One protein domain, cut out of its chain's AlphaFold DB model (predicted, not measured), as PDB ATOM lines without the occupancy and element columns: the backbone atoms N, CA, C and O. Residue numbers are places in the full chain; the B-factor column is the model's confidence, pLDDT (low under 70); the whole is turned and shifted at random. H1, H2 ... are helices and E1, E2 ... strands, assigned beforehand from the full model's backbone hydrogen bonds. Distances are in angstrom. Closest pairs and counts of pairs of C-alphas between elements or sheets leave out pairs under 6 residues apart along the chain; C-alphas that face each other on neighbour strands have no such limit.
ATOM      1  N   THR A  15     -75.334  -6.460 224.907       87.44
ATOM      2  CA  THR A  15     -75.027  -5.449 225.912       87.44
ATOM      3  C   THR A  15     -75.720  -4.149 225.526       87.44
ATOM      4  O   THR A  15     -75.542  -3.653 224.413       87.44
ATOM      5  N   PHE A  16     -76.502  -3.582 226.442       87.31
ATOM      6  CA  PHE A  16     -77.086  -2.255 226.261       87.31
ATOM      7  C   PHE A  16     -75.991  -1.191 226.202       87.31
ATOM      8  O   PHE A  16     -75.133  -1.121 227.082       87.31
ATOM      9  N   TYR A  17     -76.039  -0.364 225.164       83.31
ATOM     10  CA  TYR A  17     -75.057   0.685 224.916       83.31
ATOM     11  C   TYR A  17     -75.582   2.069 225.318       83.31
ATOM     12  O   TYR A  17     -74.833   2.878 225.861       83.31
ATOM     13  N   GLY A  18     -76.870   2.345 225.091       84.50
ATOM     14  CA  GLY A  18     -77.488   3.617 225.468       84.50
ATOM     15  C   GLY A  18     -78.786   3.916 224.724       84.50
ATOM     16  O   GLY A  18     -79.106   3.278 223.723       84.50
ATOM     17  N   ASP A  19     -79.517   4.917 225.206       84.81
ATOM     18  CA  ASP A  19     -80.700   5.457 224.532       84.81
ATOM     19  C   ASP A  19     -80.304   6.636 223.628       84.81
ATOM     20  O   ASP A  19     -79.415   7.430 223.960       84.81
ATOM     21  N   VAL A  20     -80.979   6.790 222.487       82.12
ATOM     22  CA  VAL A  20     -80.914   8.039 221.717       82.12
ATOM     23  C   VAL A  20     -81.585   9.135 222.546       82.12
ATOM     24  O   VAL A  20     -82.713   8.975 223.008       82.12
ATOM     25  N   THR A  21     -80.882  10.250 222.745       76.00
ATOM     26  CA  THR A  21     -81.356  11.349 223.597       76.00
ATOM     27  C   THR A  21     -82.665  11.943 223.083       76.00
ATOM     28  O   THR A  21     -82.889  11.998 221.874       76.00
ATOM     29  N   GLU A  22     -83.498  12.477 223.981       71.69
ATOM     30  CA  GLU A  22     -84.766  13.129 223.610       71.69
ATOM     31  C   GLU A  22     -84.580  14.202 222.533       71.69
ATOM     32  O   GLU A  22     -85.331  14.246 221.565       71.69
ATOM     33  N   LYS A  23     -83.515  15.009 222.633       69.06
ATOM     34  CA  LYS A  23     -83.163  16.002 221.607       69.06
ATOM     35  C   LYS A  23     -82.869  15.358 220.247       69.06
ATOM     36  O   LYS A  23     -83.265  15.894 219.218       69.06
ATOM     37  N   GLY A  24     -82.196  14.207 220.233       65.44
ATOM     38  CA  GLY A  24     -81.972  13.424 219.017       65.44
ATOM     39  C   GLY A  24     -83.269  12.861 218.428       65.44
ATOM     40  O   GLY A  24     -83.426  12.854 217.211       65.44
ATOM     41  N   LEU A  25     -84.216  12.453 219.277       72.12
ATOM     42  CA  LEU A  25     -85.538  11.977 218.857       72.12
ATOM     43  C   LEU A  25     -86.409  13.116 218.299       72.12
ATOM     44  O   LEU A  25     -87.082  12.914 217.292       72.12
ATOM     45  N   VAL A  26     -86.384  14.304 218.915       67.50
ATOM     46  CA  VAL A  26     -87.082  15.508 218.420       67.50
ATOM     47  C   VAL A  26     -86.543  15.905 217.051       67.50
ATOM     48  O   VAL A  26     -87.313  15.977 216.101       67.50
ATOM     49  N   ASN A  27     -85.219  16.024 216.916       65.94
ATOM     50  CA  ASN A  27     -84.599  16.333 215.628       65.94
ATOM     51  C   ASN A  27     -84.975  15.302 214.551       65.94
ATOM     52  O   ASN A  27     -85.247  15.671 213.413       65.94
ATOM     53  N   LEU A  28     -85.040  14.011 214.904       72.69
ATOM     54  CA  LEU A  28     -85.462  12.962 213.974       72.69
ATOM     55  C   LEU A  28     -86.932  13.124 213.546       72.69
ATOM     56  O   LEU A  28     -87.241  12.931 212.370       72.69
ATOM     57  N   LYS A  29     -87.826  13.510 214.462       69.88
ATOM     58  CA  LYS A  29     -89.239  13.789 214.151       69.88
ATOM     59  C   LYS A  29     -89.380  15.002 213.231       69.88
ATOM     60  O   LYS A  29     -90.040  14.892 212.200       69.88
ATOM     61  N   ASP A  30     -88.692  16.097 213.537       65.06
ATOM     62  CA  ASP A  30     -88.731  17.330 212.738       65.06
ATOM     63  C   ASP A  30     -88.167  17.102 211.327       65.06
ATOM     64  O   ASP A  30     -88.703  17.589 210.328       65.06
ATOM     65  N   SER A  31     -87.130  16.267 211.225       61.69
ATOM     66  CA  SER A  31     -86.529  15.884 209.950       61.69
ATOM     67  C   SER A  31     -87.493  15.105 209.037       61.69
ATOM     68  O   SER A  31     -87.299  15.079 207.819       61.69
ATOM     69  N   TYR A  32     -88.530  14.460 209.590       62.44
ATOM     70  CA  TYR A  32     -89.553  13.728 208.832       62.44
ATOM     71  C   TYR A  32     -90.533  14.668 208.122       62.44
ATOM     72  O   TYR A  32     -91.040  14.334 207.053       62.44
ATOM     73  N   THR A  33     -90.783  15.832 208.720       58.12
ATOM     74  CA  THR A  33     -91.748  16.830 208.246       58.12
ATOM     75  C   THR A  33     -91.140  17.892 207.335       58.12
ATOM     76  O   THR A  33     -91.878  18.506 206.569       58.12
ATOM     77  N   ASP A  34     -89.819  18.095 207.375       61.84
ATOM     78  CA  ASP A  34     -89.150  19.176 206.645       61.84
ATOM     79  C   ASP A  34     -88.140  18.655 205.600       61.84
ATOM     80  O   ASP A  34     -87.061  18.135 205.911       61.84
ATOM     81  N   SER A  35     -88.491  18.828 204.323       57.06
ATOM     82  CA  SER A  35     -87.655  18.480 203.169       57.06
ATOM     83  C   SER A  35     -86.370  19.315 203.050       57.06
ATOM     84  O   SER A  35     -85.386  18.834 202.484       57.06
ATOM     85  N   GLU A  36     -86.333  20.542 203.578       61.19
ATOM     86  CA  GLU A  36     -85.115  21.362 203.596       61.19
ATOM     87  C   GLU A  36     -84.128  20.889 204.662       61.19
ATOM     88  O   GLU A  36     -82.915  20.870 204.419       61.19
ATOM     89  N   VAL A  37     -84.630  20.466 205.826       61.44
ATOM     90  CA  VAL A  37     -83.803  19.855 206.880       61.44
ATOM     91  C   VAL A  37     -83.173  18.566 206.356       61.44
ATOM     92  O   VAL A  37     -81.966  18.383 206.484       61.44
ATOM     93  N   LEU A  38     -83.951  17.746 205.646       56.66
ATOM     94  CA  LEU A  38     -83.484  16.577 204.891       56.66
ATOM     95  C   LEU A  38     -82.332  16.904 203.932       56.66
ATOM     96  O   LEU A  38     -81.283  16.261 203.969       56.66
ATOM     97  N   GLY A  39     -82.509  17.915 203.077       58.38
ATOM     98  CA  GLY A  39     -81.486  18.317 202.109       58.38
ATOM     99  C   GLY A  39     -80.190  18.782 202.777       58.38
ATOM    100  O   GLY A  39     -79.096  18.490 202.290       58.38
ATOM    101  N   LYS A  40     -80.294  19.462 203.925       63.91
ATOM    102  CA  LYS A  40     -79.135  19.865 204.733       63.91
ATOM    103  C   LYS A  40     -78.485  18.672 205.435       63.91
ATOM    104  O   LYS A  40     -77.261  18.579 205.425       63.91
ATOM    105  N   GLU A  41     -79.261  17.741 205.988       60.47
ATOM    106  CA  GLU A  41     -78.749  16.527 206.638       60.47
ATOM    107  C   GLU A  41     -77.969  15.644 205.661       60.47
ATOM    108  O   GLU A  41     -76.842  15.253 205.963       60.47
ATOM    109  N   PHE A  42     -78.514  15.380 204.469       61.69
ATOM    110  CA  PHE A  42     -77.840  14.567 203.452       61.69
ATOM    111  C   PHE A  42     -76.538  15.211 202.964       61.69
ATOM    112  O   PHE A  42     -75.525  14.518 202.844       61.69
ATOM    113  N   LYS A  43     -76.527  16.536 202.762       62.44
ATOM    114  CA  LYS A  43     -75.315  17.287 202.394       62.44
ATOM    115  C   LYS A  43     -74.264  17.273 203.500       62.44
ATOM    116  O   LYS A  43     -73.103  16.964 203.235       62.44
ATOM    117  N   CYS A  44     -74.660  17.546 204.743       60.03
ATOM    118  CA  CYS A  44     -73.760  17.511 205.899       60.03
ATOM    119  C   CYS A  44     -73.178  16.112 206.141       60.03
ATOM    120  O   CYS A  44     -72.017  15.988 206.528       60.03
ATOM    121  N   CYS A  45     -73.957  15.061 205.881       59.97
ATOM    122  CA  CYS A  45     -73.521  13.677 206.049       59.97
ATOM    123  C   CYS A  45     -72.808  13.103 204.812       59.97
ATOM    124  O   CYS A  45     -72.395  11.948 204.854       59.97
ATOM    125  N   LYS A  46     -72.650  13.885 203.729       62.72
ATOM    126  CA  LYS A  46     -72.108  13.434 202.430       62.72
ATOM    127  C   LYS A  46     -72.791  12.159 201.911       62.72
ATOM    128  O   LYS A  46     -72.143  11.291 201.339       62.72
ATOM    129  N   LEU A  47     -74.101  12.048 202.125       63.81
ATOM    130  CA  LEU A  47     -74.904  10.893 201.711       63.81
ATOM    131  C   LEU A  47     -75.476  11.050 200.293       63.81
ATOM    132  O   LEU A  47     -76.306  10.249 199.869       63.81
ATOM    133  N   GLU A  48     -75.064  12.078 199.547       60.12
ATOM    134  CA  GLU A  48     -75.419  12.213 198.131       60.12
ATOM    135  C   GLU A  48     -74.869  11.007 197.348       60.12
ATOM    136  O   GLU A  48     -73.668  10.757 197.331       60.12
ATOM    137  N   GLY A  49     -75.766  10.221 196.742       62.44
ATOM    138  CA  GLY A  49     -75.415   8.969 196.059       62.44
ATOM    139  C   GLY A  49     -75.201   7.761 196.984       62.44
ATOM    140  O   GLY A  49     -74.858   6.684 196.496       62.44
ATOM    141  N   PHE A  50     -75.422   7.899 198.297       69.00
ATOM    142  CA  PHE A  50     -75.343   6.772 199.224       69.00
ATOM    143  C   PHE A  50     -76.505   5.807 198.978       69.00
ATOM    144  O   PHE A  50     -77.674   6.157 199.144       69.00
ATOM    145  N   THR A  51     -76.174   4.579 198.589       70.25
ATOM    146  CA  THR A  51     -77.155   3.499 198.487       70.25
ATOM    147  C   THR A  51     -77.227   2.801 199.833       70.25
ATOM    148  O   THR A  51     -76.230   2.248 200.295       70.25
ATOM    149  N   TRP A  52     -78.397   2.845 200.470       71.75
ATOM    150  CA  TRP A  52     -78.603   2.148 201.733       71.75
ATOM    151  C   TRP A  52     -78.438   0.640 201.524       71.75
ATOM    152  O   TRP A  52     -79.078   0.084 200.627       71.75
ATOM    153  N   PRO A  53     -77.598  -0.036 202.327       71.75
ATOM    154  CA  PRO A  53     -77.583  -1.489 202.325       71.75
ATOM    155  C   PRO A  53     -78.943  -2.011 202.798       71.75
ATOM    156  O   PRO A  53     -79.675  -1.319 203.512       71.75
ATOM    157  N   SER A  54     -79.271  -3.247 202.418       75.44
ATOM    158  CA  SER A  54     -80.436  -3.925 202.986       75.44
ATOM    159  C   SER A  54     -80.288  -3.970 204.508       75.44
ATOM    160  O   SER A  54     -79.264  -4.418 205.028       75.44
ATOM    161  N   ILE A  55     -81.287  -3.434 205.207       82.38
ATOM    162  CA  ILE A  55     -81.322  -3.411 206.665       82.38
ATOM    163  C   ILE A  55     -81.946  -4.728 207.113       82.38
ATOM    164  O   ILE A  55     -83.129  -4.968 206.876       82.38
ATOM    165  N   ASP A  56     -81.136  -5.571 207.744       86.00
ATOM    166  CA  ASP A  56     -81.610  -6.779 208.414       86.00
ATOM    167  C   ASP A  56     -82.388  -6.369 209.670       86.00
ATOM    168  O   ASP A  56     -81.815  -5.780 210.595       86.00
ATOM    169  N   GLN A  57     -83.705  -6.579 209.654       85.88
ATOM    170  CA  GLN A  57     -84.611  -6.117 210.698       85.88
ATOM    171  C   GLN A  57     -85.810  -7.042 210.894       85.88
ATOM    172  O   GLN A  57     -86.371  -7.567 209.932       85.88
ATOM    173  N   ASP A  58     -86.249  -7.132 212.144       84.25
ATOM    174  CA  ASP A  58     -87.422  -7.880 212.576       84.25
ATOM    175  C   ASP A  58     -88.436  -6.953 213.247       84.25
ATOM    176  O   ASP A  58     -88.084  -6.051 214.015       84.25
ATOM    177  N   PHE A  59     -89.719  -7.208 212.988       83.00
ATOM    178  CA  PHE A  59     -90.833  -6.546 213.661       83.00
ATOM    179  C   PHE A  59     -91.438  -7.479 214.712       83.00
ATOM    180  O   PHE A  59     -91.762  -8.631 214.425       83.00
ATOM    181  N   ILE A  60     -91.624  -6.961 215.923       83.31
ATOM    182  CA  ILE A  60     -92.151  -7.695 217.073       83.31
ATOM    183  C   ILE A  60     -93.302  -6.884 217.675       83.31
ATOM    184  O   ILE A  60     -93.128  -5.715 218.013       83.31
ATOM    185  N   ASP A  61     -94.466  -7.510 217.840       79.38
ATOM    186  CA  ASP A  61     -95.591  -6.960 218.604       79.38
ATOM    187  C   ASP A  61     -95.724  -7.744 219.915       79.38
ATOM    188  O   ASP A  61     -96.046  -8.936 219.902       79.38
ATOM    189  N   ASP A  62     -95.428  -7.095 221.044       66.50
ATOM    190  CA  ASP A  62     -95.589  -7.677 222.379       66.50
ATOM    191  C   ASP A  62     -96.542  -6.829 223.226       66.50
ATOM    192  O   ASP A  62     -96.189  -5.774 223.769       66.50
ATOM    193  N   LYS A  63     -97.777  -7.327 223.364       64.31
ATOM    194  CA  LYS A  63     -98.815  -6.789 224.263       64.31
ATOM    195  C   LYS A  63     -99.065  -5.287 224.073       64.31
ATOM    196  O   LYS A  63     -99.251  -4.563 225.050       64.31
ATOM    197  N   GLY A  64     -99.075  -4.825 222.822       68.25
ATOM    198  CA  GLY A  64     -99.330  -3.425 222.476       68.25
ATOM    199  C   GLY A  64     -98.082  -2.545 222.418       68.25
ATOM    200  O   GLY A  64     -98.206  -1.378 222.066       68.25
ATOM    201  N   ASN A  65     -96.893  -3.088 222.703       70.56
ATOM    202  CA  ASN A  65     -95.632  -2.427 222.379       70.56
ATOM    203  C   ASN A  65     -95.109  -3.004 221.073       70.56
ATOM    204  O   ASN A  65     -94.770  -4.188 220.998       70.56
ATOM    205  N   LYS A  66     -95.027  -2.156 220.054       84.50
ATOM    206  CA  LYS A  66     -94.473  -2.529 218.761       84.50
ATOM    207  C   LYS A  66     -93.014  -2.131 218.726       84.50
ATOM    208  O   LYS A  66     -92.623  -1.033 219.126       84.50
ATOM    209  N   VAL A  67     -92.199  -3.068 218.279       87.00
ATOM    210  CA  VAL A  67     -90.756  -2.933 218.258       87.00
ATOM    211  C   VAL A  67     -90.247  -3.309 216.881       87.00
ATOM    212  O   VAL A  67     -90.610  -4.351 216.346       87.00
ATOM    213  N   VAL A  68     -89.358  -2.486 216.336       88.75
ATOM    214  CA  VAL A  68     -88.491  -2.893 215.229       88.75
ATOM    215  C   VAL A  68     -87.087  -3.057 215.772       88.75
ATOM    216  O   VAL A  68     -86.545  -2.149 216.405       88.75
ATOM    217  N   PHE A  69     -86.505  -4.225 215.547       88.12
ATOM    218  CA  PHE A  69     -85.139  -4.535 215.920       88.12
ATOM    219  C   PHE A  69     -84.307  -4.668 214.651       88.12
ATOM    220  O   PHE A  69     -84.614  -5.509 213.817       88.12
ATOM    221  N   ALA A  70     -83.283  -3.835 214.484       89.81
ATOM    222  CA  ALA A  70     -82.494  -3.780 213.258       89.81
ATOM    223  C   ALA A  70     -80.999  -3.915 213.547       89.81
ATOM    224  O   ALA A  70     -80.463  -3.271 214.456       89.81
ATOM    225  N   LYS A  71     -80.307  -4.719 212.740       90.44
ATOM    226  CA  LYS A  71     -78.846  -4.773 212.717       90.44
ATOM    227  C   LYS A  71     -78.314  -3.504 212.062       90.44
ATOM    228  O   LYS A  71     -78.780  -3.089 211.005       90.44
ATOM    229  N   VAL A  72     -77.318  -2.890 212.688       90.00
ATOM    230  CA  VAL A  72     -76.670  -1.683 212.177       90.00
ATOM    231  C   VAL A  72     -75.535  -2.096 211.238       90.00
ATOM    232  O   VAL A  72     -74.573  -2.722 211.695       90.00
ATOM    233  N   PRO A  73     -75.593  -1.727 209.947       87.75
ATOM    234  CA  PRO A  73     -74.491  -1.955 209.021       87.75
ATOM    235  C   PRO A  73     -73.222  -1.221 209.471       87.75
ATOM    236  O   PRO A  73     -73.283  -0.129 210.048       87.75
ATOM    237  N   SER A  74     -72.053  -1.787 209.172       84.69
ATOM    238  CA  SER A  74     -70.748  -1.203 209.518       84.69
ATOM    239  C   SER A  74     -70.572   0.234 209.016       84.69
ATOM    240  O   SER A  74     -70.024   1.088 209.715       84.69
ATOM    241  N   GLU A  75     -71.102   0.510 207.830       82.88
ATOM    242  CA  GLU A  75     -71.096   1.790 207.141       82.88
ATOM    243  C   GLU A  75     -71.829   2.834 207.977       82.88
ATOM    244  O   GLU A  75     -71.300   3.913 208.227       82.88
ATOM    245  N   VAL A  76     -73.004   2.479 208.500       83.19
ATOM    246  CA  VAL A  76     -73.814   3.340 209.369       83.19
ATOM    247  C   VAL A  76     -73.144   3.556 210.718       83.19
ATOM    248  O   VAL A  76     -73.181   4.660 211.264       83.19
ATOM    249  N   ASN A  77     -72.497   2.525 211.264       81.00
ATOM    250  CA  ASN A  77     -71.805   2.651 212.540       81.00
ATOM    251  C   ASN A  77     -70.703   3.724 212.480       81.00
ATOM    252  O   ASN A  77     -70.572   4.534 213.403       81.00
ATOM    253  N   SER A  78     -69.985   3.779 211.353       78.94
ATOM    254  CA  SER A  78     -68.932   4.765 211.089       78.94
ATOM    255  C   SER A  78     -69.443   6.198 210.866       78.94
ATOM    256  O   SER A  78     -68.656   7.144 210.899       78.94
ATOM    257  N   MET A  79     -70.755   6.391 210.678       76.94
ATOM    258  CA  MET A  79     -71.345   7.716 210.493       76.94
ATOM    259  C   MET A  79     -71.436   8.472 211.821       76.94
ATOM    260  O   MET A  79     -71.933   7.957 212.826       76.94
ATOM    261  N   ASN A  80     -71.052   9.749 211.802       69.88
ATOM    262  CA  ASN A  80     -71.210  10.644 212.953       69.88
ATOM    263  C   ASN A  80     -72.684  10.903 213.292       69.88
ATOM    264  O   ASN A  80     -73.034  11.081 214.458       69.88
ATOM    265  N   PHE A  81     -73.557  10.892 212.284       73.94
ATOM    266  CA  PHE A  81     -74.985  11.123 212.441       73.94
ATOM    267  C   PHE A  81     -75.780   9.952 211.866       73.94
ATOM    268  O   PHE A  81     -75.619   9.586 210.707       73.94
ATOM    269  N   LYS A  82     -76.639   9.361 212.699       81.00
ATOM    270  CA  LYS A  82     -77.389   8.128 212.399       81.00
ATOM    271  C   LYS A  82     -78.875   8.387 212.099       81.00
ATOM    272  O   LYS A  82     -79.626   7.444 211.881       81.00
ATOM    273  N   GLY A  83     -79.298   9.655 212.060       79.50
ATOM    274  CA  GLY A  83     -80.684  10.057 211.775       79.50
ATOM    275  C   GLY A  83     -81.259   9.459 210.482       79.50
ATOM    276  O   GLY A  83     -82.342   8.874 210.528       79.50
ATOM    277  N   PRO A  84     -80.529   9.509 209.350       79.38
ATOM    278  CA  PRO A  84     -80.990   8.922 208.098       79.38
ATOM    279  C   PRO A  84     -81.229   7.409 208.190       79.38
ATOM    280  O   PRO A  84     -82.211   6.919 207.649       79.38
ATOM    281  N   PHE A  85     -80.408   6.682 208.951       85.38
ATOM    282  CA  PHE A  85     -80.597   5.246 209.164       85.38
ATOM    283  C   PHE A  85     -81.881   4.940 209.941       85.38
ATOM    284  O   PHE A  85     -82.677   4.109 209.509       85.38
ATOM    285  N   TYR A  86     -82.132   5.645 211.051       85.88
ATOM    286  CA  TYR A  86     -83.376   5.460 211.807       85.88
ATOM    287  C   TYR A  86     -84.605   5.761 210.951       85.88
ATOM    288  O   TYR A  86     -85.622   5.084 211.062       85.88
ATOM    289  N   ARG A  87     -84.514   6.759 210.071       81.88
ATOM    290  CA  ARG A  87     -85.594   7.101 209.149       81.88
ATOM    291  C   ARG A  87     -85.907   5.965 208.183       81.88
ATOM    292  O   ARG A  87     -87.081   5.710 207.946       81.88
ATOM    293  N   GLU A  88     -84.902   5.296 207.631       84.94
ATOM    294  CA  GLU A  88     -85.142   4.168 206.726       84.94
ATOM    295  C   GLU A  88     -85.853   3.009 207.440       84.94
ATOM    296  O   GLU A  88     -86.816   2.471 206.893       84.94
ATOM    297  N   ILE A  89     -85.493   2.726 208.699       87.44
ATOM    298  CA  ILE A  89     -86.211   1.760 209.553       87.44
ATOM    299  C   ILE A  89     -87.675   2.183 209.763       87.44
ATOM    300  O   ILE A  89     -88.602   1.382 209.658       87.44
ATOM    301  N   LEU A  90     -87.913   3.461 210.062       85.94
ATOM    302  CA  LEU A  90     -89.266   3.974 210.289       85.94
ATOM    303  C   LEU A  90     -90.117   3.923 209.010       85.94
ATOM    304  O   LEU A  90     -91.284   3.529 209.061       85.94
ATOM    305  N   LYS A  91     -89.541   4.270 207.852       83.88
ATOM    306  CA  LYS A  91     -90.224   4.229 206.551       83.88
ATOM    307  C   LYS A  91     -90.617   2.815 206.150       83.88
ATOM    308  O   LYS A  91     -91.745   2.629 205.698       83.88
ATOM    309  N   SER A  92     -89.732   1.830 206.323       84.62
ATOM    310  CA  SER A  92     -90.002   0.446 205.907       84.62
ATOM    311  C   SER A  92     -91.195  -0.174 206.634       84.62
ATOM    312  O   SER A  92     -91.849  -1.059 206.091       84.62
ATOM    313  N   HIS A  93     -91.508   0.320 207.833       83.38
ATOM    314  CA  HIS A  93     -92.638  -0.134 208.647       83.38
ATOM    315  C   HIS A  93     -93.780   0.893 208.749       83.38
ATOM    316  O   HIS A  93     -94.712   0.692 209.525       83.38
ATOM    317  N   ASN A  94     -93.731   1.982 207.971       82.88
ATOM    318  CA  ASN A  94     -94.704   3.081 208.001       82.88
ATOM    319  C   ASN A  94     -94.956   3.646 209.421       82.88
ATOM    320  O   ASN A  94     -96.081   3.972 209.802       82.88
ATOM    321  N   ILE A  95     -93.892   3.749 210.221       81.19
ATOM    322  CA  ILE A  95     -93.938   4.228 211.604       81.19
ATOM    323  C   ILE A  95     -93.803   5.750 211.597       81.19
ATOM    324  O   ILE A  95     -92.757   6.297 211.252       81.19
ATOM    325  N   GLN A  96     -94.860   6.446 212.010       74.69
ATOM    326  CA  GLN A  96     -94.875   7.914 212.087       74.69
ATOM    327  C   GLN A  96     -94.593   8.448 213.492       74.69
ATOM    328  O   GLN A  96     -94.208   9.604 213.665       74.69
ATOM    329  N   LYS A  97     -94.805   7.619 214.515       76.75
ATOM    330  CA  LYS A  97     -94.585   7.969 215.914       76.75
ATOM    331  C   LYS A  97     -93.791   6.860 216.568       76.75
ATOM    332  O   LYS A  97     -94.114   5.695 216.412       76.75
ATOM    333  N   PHE A  98     -92.758   7.254 217.292       81.50
ATOM    334  CA  PHE A  98     -91.955   6.364 218.110       81.50
ATOM    335  C   PHE A  98     -91.689   7.025 219.459       81.50
ATOM    336  O   PHE A  98     -91.668   8.260 219.589       81.50
ATOM    337  N   GLU A  99     -91.516   6.172 220.457       83.75
ATOM    338  CA  GLU A  99     -91.309   6.527 221.854       83.75
ATOM    339  C   GLU A  99     -89.820   6.620 222.168       83.75
ATOM    340  O   GLU A  99     -89.374   7.580 222.790       83.75
ATOM    341  N   SER A 100     -89.034   5.642 221.711       86.75
ATOM    342  CA  SER A 100     -87.611   5.549 222.035       86.75
ATOM    343  C   SER A 100     -86.838   4.752 220.986       86.75
ATOM    344  O   SER A 100     -87.399   3.902 220.293       86.75
ATOM    345  N   ILE A 101     -85.536   5.026 220.887       89.12
ATOM    346  CA  ILE A 101     -84.579   4.245 220.100       89.12
ATOM    347  C   ILE A 101     -83.421   3.867 221.018       89.12
ATOM    348  O   ILE A 101     -82.790   4.743 221.614       89.12
ATOM    349  N   ARG A 102     -83.123   2.573 221.111       89.44
ATOM    350  CA  ARG A 102     -82.085   2.021 221.989       89.44
ATOM    351  C   ARG A 102     -80.980   1.363 221.190       89.44
ATOM    352  O   ARG A 102     -81.261   0.706 220.195       89.44
ATOM    353  N   TRP A 103     -79.747   1.495 221.660       90.75
ATOM    354  CA  TRP A 103     -78.572   0.858 221.081       90.75
ATOM    355  C   TRP A 103     -78.116  -0.335 221.901       90.75
ATOM    356  O   TRP A 103     -78.043  -0.291 223.132       90.75
ATOM    357  N   TYR A 104     -77.724  -1.371 221.176       90.62
ATOM    358  CA  TYR A 104     -77.180  -2.605 221.704       90.62
ATOM    359  C   TYR A 104     -75.929  -3.001 220.927       90.62
ATOM    360  O   TYR A 104     -75.757  -2.632 219.764       90.62
ATOM    361  N   VAL A 105     -75.063  -3.776 221.570       90.94
ATOM    362  CA  VAL A 105     -73.873  -4.357 220.951       90.94
ATOM    363  C   VAL A 105     -73.720  -5.805 221.391       90.94
ATOM    364  O   VAL A 105     -73.901  -6.115 222.567       90.94
ATOM    365  N   ASN A 106     -73.403  -6.709 220.470       89.81
ATOM    366  CA  ASN A 106     -73.128  -8.102 220.819       89.81
ATOM    367  C   ASN A 106     -71.638  -8.339 221.129       89.81
ATOM    368  O   ASN A 106     -70.793  -7.451 221.001       89.81
ATOM    369  N   ILE A 107     -71.298  -9.571 221.510       87.19
ATOM    370  CA  ILE A 107     -69.913  -9.978 221.806       87.19
ATOM    371  C   ILE A 107     -68.947  -9.813 220.618       87.19
ATOM    372  O   ILE A 107     -67.756  -9.598 220.825       87.19
ATOM    373  N   ASN A 108     -69.460  -9.852 219.385       89.94
ATOM    374  CA  ASN A 108     -68.696  -9.682 218.148       89.94
ATOM    375  C   ASN A 108     -68.566  -8.207 217.733       89.94
ATOM    376  O   ASN A 108     -68.066  -7.915 216.650       89.94
ATOM    377  N   ARG A 109     -69.007  -7.269 218.586       87.62
ATOM    378  CA  ARG A 109     -69.093  -5.828 218.297       87.62
ATOM    379  C   ARG A 109     -70.005  -5.483 217.118       87.62
ATOM    380  O   ARG A 109     -69.829  -4.447 216.479       87.62
ATOM    381  N   GLU A 110     -71.000  -6.320 216.849       90.19
ATOM    382  CA  GLU A 110     -72.089  -5.986 215.938       90.19
ATOM    383  C   GLU A 110     -73.116  -5.145 216.696       90.19
ATOM    384  O   GLU A 110     -73.505  -5.477 217.820       90.19
ATOM    385  N   PHE A 111     -73.521  -4.038 216.084       90.81
ATOM    386  CA  PHE A 111     -74.431  -3.080 216.693       90.81
ATOM    387  C   PHE A 111     -75.858  -3.330 216.229       90.81
ATOM    388  O   PHE A 111     -76.098  -3.711 215.084       90.81
ATOM    389  N   TYR A 112     -76.800  -3.075 217.124       90.88
ATOM    390  CA  TYR A 112     -78.222  -3.220 216.869       90.88
ATOM    391  C   TYR A 112     -78.973  -2.031 217.437       90.88
ATOM    392  O   TYR A 112     -78.561  -1.436 218.439       90.88
ATOM    393  N   VAL A 113     -80.099  -1.713 216.811       91.38
ATOM    394  CA  VAL A 113     -81.027  -0.701 217.295       91.38
ATOM    395  C   VAL A 113     -82.398  -1.304 217.527       91.38
ATOM    396  O   VAL A 113     -82.877  -2.115 216.741       91.38
ATOM    397  N   GLN A 114     -83.031  -0.885 218.612       89.50
ATOM    398  CA  GLN A 114     -84.412  -1.205 218.932       89.50
ATOM    399  C   GLN A 114     -85.227   0.084 218.858       89.50
ATOM    400  O   GLN A 114     -84.990   1.001 219.642       89.50
ATOM    401  N   VAL A 115     -86.178   0.160 217.933       88.94
ATOM    402  CA  VAL A 115     -87.143   1.257 217.815       88.94
ATOM    403  C   VAL A 115     -88.440   0.819 218.483       88.94
ATOM    404  O   VAL A 115     -89.005  -0.196 218.092       88.94
ATOM    405  N   ILE A 116     -88.902   1.567 219.483       87.00
ATOM    406  CA  ILE A 116     -90.093   1.251 220.289       87.00
ATOM    407  C   ILE A 116     -91.192   2.270 219.983       87.00
ATOM    408  O   ILE A 116     -90.924   3.476 219.966       87.00
ATOM    409  N   PHE A 117     -92.412   1.798 219.733       84.00
ATOM    410  CA  PHE A 117     -93.564   2.617 219.360       84.00
ATOM    411  C   PHE A 117     -94.899   1.961 219.742       84.00
ATOM    412  O   PHE A 117     -94.970   0.754 219.986       84.00
ATOM    413  N   SER A 118     -95.955   2.779 219.770       73.00
ATOM    414  CA  SER A 118     -97.347   2.404 220.048       73.00
ATOM    415  C   SER A 118     -98.265   2.680 218.855       73.00
ATOM    416  O   SER A 118     -98.099   3.734 218.195       73.00
TER     417      SER A 118
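What this domain is: This is residues 15 to 118 of the 118 residues of an uncharacterized protein of Enterococcus termitis (UniProt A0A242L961). A strongly twisted sheet of five strands makes a wall, with H4 packed slantwise over one face and the other face bare. H1 leads away from the sheet to a corner with H2, which lies beyond H4, and residues 45 to 56 return to E2. The printed part has 104 residues, with four named helices and five named strands in the order E1 H1 H2 E2 E3 H3 H4 E4 E5, class mixed. The sheet runs E1 E4 E5 E3 E2, antiparallel throughout; the whole is compact, radius of gyration of the C-alphas 13.5 A, spanning 37 by 31 by 24 A.

Where its parts are: E1, residues 15 to 19, begins at C-alpha 15, (-75.027, -5.449, 225.912). H1 is residues 22 to 33, 17.3 A long; H2 35 to 44, 14.2 A; E2 57 to 62; E3 65 to 72, 21.5 A; H3 74 to 77; H4 83 to 92, 14.6 A; E4 100 to 106, 19.9 A. E5, residues 111 to 117, 20.1 A, ends at C-alpha 117, (-93.564, 2.617, 219.360).

How they stand to each other: Within hydrogen-bond range are N 17 and O 103 between E1 and E4, 2.9 A; N 102 and O 114 in the hairpin E4 and E5, 2.8 A; N 70 and O 113 between E3 and E5, 2.9 A; and N 60 and O 67 in the hairpin E2 and E3, 2.8 A. H4 is on the sheet over E5 and E3, at a height over the sheet of 9.7 A, slantwise to the strands at 56 degrees to E3 on the local plane. H1 only grazes the sheet with residues 22 to 25. With residues 28 to 32 alone H1 only just touches H4, with 3 pairs of C-alphas within 8 A, the closest those of Leu 28 and Gly 83, 6.0 A. With residues 31 to 32 alone H1 only just touches H2, only at the corner, with 3 such pairs, the closest Ser 31 and Val 37, 5.7 A. H2 is not on the sheet; H3 is only just not on it, with 4 pairs of C-alphas within 10 A. Every O i to N i+4 pair is within range in H2 and H4, and 7 of 8 in H1; H3 is too short for one.

The domain as a whole: The C-alphas farthest apart are those of Lys 43 and Lys 63, 40.1 A. The printed part has no cut, and the link H2 to E2 is long. Mean pLDDT of the printed part is 77.6; 30 residues are under 70, among them 29 to 50.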